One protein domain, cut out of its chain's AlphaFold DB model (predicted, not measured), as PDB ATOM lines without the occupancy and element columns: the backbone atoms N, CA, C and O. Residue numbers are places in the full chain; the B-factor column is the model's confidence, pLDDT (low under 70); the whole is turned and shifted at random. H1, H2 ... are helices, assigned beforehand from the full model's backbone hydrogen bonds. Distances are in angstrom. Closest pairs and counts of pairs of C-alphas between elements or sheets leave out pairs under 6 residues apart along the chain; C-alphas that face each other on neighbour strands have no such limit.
ATOM      1  N   ILE A  12     196.866 116.663 128.496       63.72
ATOM      2  CA  ILE A  12     196.600 117.617 129.597       63.72
ATOM      3  C   ILE A  12     195.142 118.119 129.584       63.72
ATOM      4  O   ILE A  12     194.492 118.160 130.623       63.72
ATOM      5  N   LYS A  13     194.591 118.407 128.396       65.19
ATOM      6  CA  LYS A  13     193.188 118.830 128.217       65.19
ATOM      7  C   LYS A  13     192.179 117.771 128.671       65.19
ATOM      8  O   LYS A  13     191.149 118.088 129.262       65.19
ATOM      9  N   GLU A  14     192.462 116.505 128.384       74.12
ATOM     10  CA  GLU A  14     191.617 115.386 128.785       74.12
ATOM     11  C   GLU A  14     191.685 115.173 130.300       74.12
ATOM     12  O   GLU A  14     190.648 114.969 130.932       74.12
ATOM     13  N   LEU A  15     192.871 115.359 130.887       74.50
ATOM     14  CA  LEU A  15     193.110 115.292 132.325       74.50
ATOM     15  C   LEU A  15     192.368 116.401 133.084       74.50
ATOM     16  O   LEU A  15     191.680 116.116 134.061       74.50
ATOM     17  N   GLU A  16     192.418 117.644 132.605       72.31
ATOM     18  CA  GLU A  16     191.640 118.757 133.167       72.31
ATOM     19  C   GLU A  16     190.135 118.472 133.117       72.31
ATOM     20  O   GLU A  16     189.428 118.648 134.113       72.31
ATOM     21  N   SER A  17     189.648 117.965 131.979       77.69
ATOM     22  CA  SER A  17     188.240 117.592 131.820       77.69
ATOM     23  C   SER A  17     187.834 116.452 132.763       77.69
ATOM     24  O   SER A  17     186.758 116.493 133.361       77.69
ATOM     25  N   PHE A  18     188.700 115.450 132.936       82.38
ATOM     26  CA  PHE A  18     188.481 114.318 133.829       82.38
ATOM     27  C   PHE A  18     188.442 114.774 135.285       82.38
ATOM     28  O   PHE A  18     187.490 114.462 135.997       82.38
ATOM     29  N   VAL A  19     189.421 115.576 135.709       85.44
ATOM     30  CA  VAL A  19     189.478 116.148 137.059       85.44
ATOM     31  C   VAL A  19     188.235 116.991 137.336       85.44
ATOM     32  O   VAL A  19     187.659 116.894 138.419       85.44
ATOM     33  N   LEU A  20     187.771 117.781 136.363       85.50
ATOM     34  CA  LEU A  20     186.549 118.569 136.504       85.50
ATOM     35  C   LEU A  20     185.309 117.679 136.686       85.50
ATOM     36  O   LEU A  20     184.521 117.925 137.600       85.50
ATOM     37  N   ARG A  21     185.157 116.620 135.874       86.12
ATOM     38  CA  ARG A  21     184.048 115.655 135.994       86.12
ATOM     39  C   ARG A  21     184.083 114.899 137.320       86.12
ATOM     40  O   ARG A  21     183.060 114.810 137.991       86.12
ATOM     41  N   ALA A  22     185.248 114.403 137.729       88.00
ATOM     42  CA  ALA A  22     185.422 113.700 138.998       88.00
ATOM     43  C   ALA A  22     185.065 114.600 140.191       88.00
ATOM     44  O   ALA A  22     184.356 114.179 141.104       88.00
ATOM     45  N   ARG A  23     185.482 115.873 140.153       85.69
ATOM     46  CA  ARG A  23     185.124 116.873 141.172       85.69
ATOM     47  C   ARG A  23     183.626 117.156 141.207       85.69
ATOM     48  O   ARG A  23     183.056 117.213 142.294       85.69
ATOM     49  N   ALA A  24     182.995 117.327 140.045       88.06
ATOM     50  CA  ALA A  24     181.552 117.527 139.957       88.06
ATOM     51  C   ALA A  24     180.795 116.325 140.540       88.06
ATOM     52  O   ALA A  24     179.902 116.505 141.366       88.06
ATOM     53  N   ARG A  25     181.223 115.104 140.196       93.69
ATOM     54  CA  ARG A  25     180.615 113.871 140.702       93.69
ATOM     55  C   ARG A  25     180.767 113.719 142.214       93.69
ATOM     56  O   ARG A  25     179.816 113.343 142.889       93.69
ATOM     57  N   LEU A  26     181.936 114.041 142.765       90.69
ATOM     58  CA  LEU A  26     182.157 113.993 144.210       90.69
ATOM     59  C   LEU A  26     181.271 115.002 144.956       90.69
ATOM     60  O   LEU A  26     180.729 114.685 146.013       90.69
ATOM     61  N   ALA A  27     181.094 116.207 144.403       89.25
ATOM     62  CA  ALA A  27     180.211 117.217 144.981       89.25
ATOM     63  C   ALA A  27     178.739 116.767 144.981       89.25
ATOM     64  O   ALA A  27     178.038 116.965 145.971       89.25
ATOM     65  N   GLU A  28     178.293 116.126 143.900       92.12
ATOM     66  CA  GLU A  28     176.951 115.552 143.784       92.12
ATOM     67  C   GLU A  28     176.698 114.479 144.855       92.12
ATOM     68  O   GLU A  28     175.742 114.600 145.623       92.12
ATOM     69  N   ILE A  29     177.596 113.490 144.968       93.12
ATOM     70  CA  ILE A  29     177.496 112.393 145.948       93.12
ATOM     71  C   ILE A  29     177.447 112.938 147.378       93.12
ATOM     72  O   ILE A  29     176.639 112.495 148.191       93.12
ATOM     73  N   ARG A  30     178.280 113.931 147.701       90.81
ATOM     74  CA  ARG A  30     178.275 114.559 149.032       90.81
ATOM     75  C   ARG A  30     176.959 115.270 149.327       90.81
ATOM     76  O   ARG A  30     176.419 115.130 150.421       90.81
ATOM     77  N   GLY A  31     176.427 116.006 148.352       91.75
ATOM     78  CA  GLY A  31     175.135 116.667 148.496       91.75
ATOM     79  C   GLY A  31     173.987 115.671 148.666       91.75
ATOM     80  O   GLY A  31     173.036 115.948 149.389       91.75
ATOM     81  N   GLU A  32     174.041 114.519 148.000       93.88
ATOM     82  CA  GLU A  32     173.094 113.420 148.213       93.88
ATOM     83  C   GLU A  32     173.233 112.804 149.612       93.88
ATOM     84  O   GLU A  32     172.228 112.638 150.301       93.88
ATOM     85  N   ALA A  33     174.459 112.557 150.078       93.62
ATOM     86  CA  ALA A  33     174.721 112.013 151.408       93.62
ATOM     87  C   ALA A  33     174.166 112.907 152.533       93.62
ATOM     88  O   ALA A  33     173.498 112.401 153.430       93.62
ATOM     89  N   LEU A  34     174.347 114.230 152.449       91.38
ATOM     90  CA  LEU A  34     173.792 115.184 153.424       91.38
ATOM     91  C   LEU A  34     172.256 115.261 153.419       91.38
ATOM     92  O   LEU A  34     171.658 115.664 154.411       91.38
ATOM     93  N   ARG A  35     171.609 114.901 152.305       92.88
ATOM     94  CA  ARG A  35     170.139 114.868 152.177       92.88
ATOM     95  C   ARG A  35     169.550 113.487 152.488       92.88
ATOM     96  O   ARG A  35     168.330 113.323 152.462       92.88
ATOM     97  N   SER A  36     170.393 112.484 152.730       95.00
ATOM     98  CA  SER A  36     169.967 111.100 152.905       95.00
ATOM     99  C   SER A  36     169.443 110.849 154.314       95.00
ATOM    100  O   SER A  36     170.213 110.775 155.267       95.00
ATOM    101  N   LYS A  37     168.143 110.549 154.420       94.50
ATOM    102  CA  LYS A  37     167.503 110.146 155.687       94.50
ATOM    103  C   LYS A  37     168.133 108.907 156.332       94.50
ATOM    104  O   LYS A  37     168.016 108.699 157.533       94.50
ATOM    105  N   LYS A  38     168.788 108.053 155.536       95.06
ATOM    106  CA  LYS A  38     169.446 106.833 156.032       95.06
ATOM    107  C   LYS A  38     170.687 107.145 156.871       95.06
ATOM    108  O   LYS A  38     171.056 106.336 157.712       95.06
ATOM    109  N   LEU A  39     171.334 108.282 156.613       93.44
ATOM    110  CA  LEU A  39     172.560 108.685 157.298       93.44
ATOM    111  C   LEU A  39     172.293 109.596 158.501       93.44
ATOM    112  O   LEU A  39     173.215 109.844 159.269       93.44
ATOM    113  N   ASP A  40     171.051 110.035 158.719       92.69
ATOM    114  CA  ASP A  40     170.701 110.920 159.835       92.69
ATOM    115  C   ASP A  40     171.081 110.319 161.197       92.69
ATOM    116  O   ASP A  40     171.711 110.994 162.006       92.69
ATOM    117  N   GLY A  41     170.772 109.037 161.431       96.06
ATOM    118  CA  GLY A  41     171.151 108.350 162.673       96.06
ATOM    119  C   GLY A  41     172.667 108.240 162.841       96.06
ATOM    120  O   GLY A  41     173.199 108.494 163.914       96.06
ATOM    121  N   TYR A  42     173.385 107.958 161.756       96.25
ATOM    122  CA  TYR A  42     174.843 107.896 161.777       96.25
ATOM    123  C   TYR A  42     175.485 109.257 162.087       96.25
ATOM    124  O   TYR A  42     176.440 109.328 162.859       96.25
ATOM    125  N   PHE A  43     174.946 110.342 161.528       95.38
ATOM    126  CA  PHE A  43     175.398 111.702 161.814       95.38
ATOM    127  C   PHE A  43     174.999 112.195 163.207       95.38
ATOM    128  O   PHE A  43     175.694 113.054 163.748       95.38
ATOM    129  N   ALA A  44     173.919 111.668 163.789       94.44
ATOM    130  CA  ALA A  44     173.559 111.934 165.180       94.44
ATOM    131  C   ALA A  44     174.600 111.340 166.143       94.44
ATOM    132  O   ALA A  44     175.037 112.029 167.062       94.44
ATOM    133  N   GLU A  45     175.056 110.113 165.877       97.31
ATOM    134  CA  GLU A  45     176.143 109.472 166.630       97.31
ATOM    135  C   GLU A  45     177.518 110.110 166.332       97.31
ATOM    136  O   GLU A  45     178.377 110.193 167.207       97.31
ATOM    137  N   ASN A  46     177.729 110.610 165.103       95.38
ATOM    138  CA  ASN A  46     179.005 111.164 164.629       95.38
ATOM    139  C   ASN A  46     178.865 112.607 164.094       95.38
ATOM    140  O   ASN A  46     179.003 112.851 162.887       95.38
ATOM    141  N   PRO A  47     178.677 113.615 164.967       93.81
ATOM    142  CA  PRO A  47     178.489 115.011 164.545       93.81
ATOM    143  C   PRO A  47     179.712 115.592 163.814       93.81
ATOM    144  O   PRO A  47     179.599 116.490 162.971       93.81
ATOM    145  N   ARG A  48     180.905 115.052 164.089       94.44
ATOM    146  CA  ARG A  48     182.146 115.421 163.396       94.44
ATOM    147  C   ARG A  48     182.091 115.105 161.900       94.44
ATOM    148  O   ARG A  48     182.636 115.849 161.095       94.44
ATOM    149  N   GLU A  49     181.447 114.014 161.510       93.62
ATOM    150  CA  GLU A  49     181.426 113.601 160.107       93.62
ATOM    151  C   GLU A  49     180.478 114.449 159.278       93.62
ATOM    152  O   GLU A  49     180.807 114.832 158.157       93.62
ATOM    153  N   ARG A  50     179.347 114.837 159.869       93.31
ATOM    154  CA  ARG A  50     178.436 115.802 159.263       93.31
ATOM    155  C   ARG A  50     179.137 117.130 158.987       93.31
ATOM    156  O   ARG A  50     179.087 117.630 157.868       93.31
ATOM    157  N   THR A  51     179.833 117.667 159.988       91.75
ATOM    158  CA  THR A  51     180.553 118.944 159.858       91.75
ATOM    159  C   THR A  51     181.705 118.862 158.857       91.75
ATOM    160  O   THR A  51     181.895 119.795 158.082       91.75
ATOM    161  N   LEU A  52     182.436 117.743 158.794       90.62
ATOM    162  CA  LEU A  52     183.446 117.507 157.753       90.62
ATOM    163  C   LEU A  52     182.837 117.503 156.346       90.62
ATOM    164  O   LEU A  52     183.428 118.056 155.420       90.62
ATOM    165  N   LEU A  53     181.659 116.899 156.183       89.19
ATOM    166  CA  LEU A  53     180.983 116.801 154.893       89.19
ATOM    167  C   LEU A  53     180.360 118.142 154.458       89.19
ATOM    168  O   LEU A  53     180.391 118.469 153.271       89.19
ATOM    169  N   GLU A  54     179.842 118.934 155.405       89.62
ATOM    170  CA  GLU A  54     179.303 120.289 155.188       89.62
ATOM    171  C   GLU A  54     180.406 121.322 154.901       89.62
ATOM    172  O   GLU A  54     180.232 122.210 154.062       89.62
ATOM    173  N   HIS A  55     181.548 121.213 155.581       85.75
ATOM    174  CA  HIS A  55     182.638 122.188 155.520       85.75
ATOM    175  C   HIS A  55     183.834 121.744 154.678       85.75
ATOM    176  O   HIS A  55     184.919 122.307 154.845       85.75
ATOM    177  N   ASP A  56     183.670 120.782 153.763       78.81
ATOM    178  CA  ASP A  56     184.744 120.402 152.844       78.81
ATOM    179  C   ASP A  56     185.115 121.597 151.954       78.81
ATOM    180  O   ASP A  56     184.509 121.889 150.915       78.81
ATOM    181  N   LYS A  57     186.107 122.361 152.414       67.81
ATOM    182  CA  LYS A  57     186.640 123.505 151.697       67.81
ATOM    183  C   LYS A  57     187.302 122.949 150.453       67.81
ATOM    184  O   LYS A  57     188.289 122.222 150.534       67.81
ATOM    185  N   LYS A  58     186.805 123.361 149.286       65.88
ATOM    186  CA  LYS A  58     187.584 123.259 148.050       65.88
ATOM    187  C   LYS A  58     188.961 123.830 148.367       65.88
ATOM    188  O   LYS A  58     189.036 124.981 148.803       65.88
TER     189      LYS A  58
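AT A GLANCE: This is residues 12 to 58 of the 127 residues of an uncharacterized protein of Ascaris lumbricoides (UniProt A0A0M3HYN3). A long straight helix, H1, makes the longest axis, and at its last residues the chain folds back as a hook: H2 makes the turn and H3 packs on residues 30 to 34 of H1. Residues 12 to 22 of H1 stick out. The printed part has 47 residues with three named helices, H1, H2, H3 in chain order, and no named strand: all helix. It is a loose rod, radius of gyration of the C-alphas 13.7 A, spanning 43 by 19 by 10 A.

IN THESE COORDINATES: H1, residues 12 to 35, begins at C-alpha 12 (196.600, 117.617, 129.597) and is 34.9 A long. H2 is residues 40 to 45, 8.8 A. H3, residues 47 to 54, 10.8 A, ends at C-alpha 54 (179.303, 120.289, 155.188).

HOW THE PARTS SIT: H1 touches H3 with residues 30 to 34 alone; the closest C-alphas, of Arg 30 and Leu 53, are 6.8 A apart. They run opposite ways at a steep tilt of 43 degrees. H2 and H3 are close but not clearly touching, closest C-alphas Phe 43 and Arg 50 at 5.7 A. H1 and H2 are only just apart, at 8.3 A. In H1, H2 and H3 every O i to N i+4 pair is within hydrogen-bond range.

THE WHOLE: The C-alphas farthest apart, of Ile 12 and Glu 45, are 43.1 A apart. The printed part has no cut, and both links are tight. Residues 12 to 13 and 57 to 58 have pLDDT under 70.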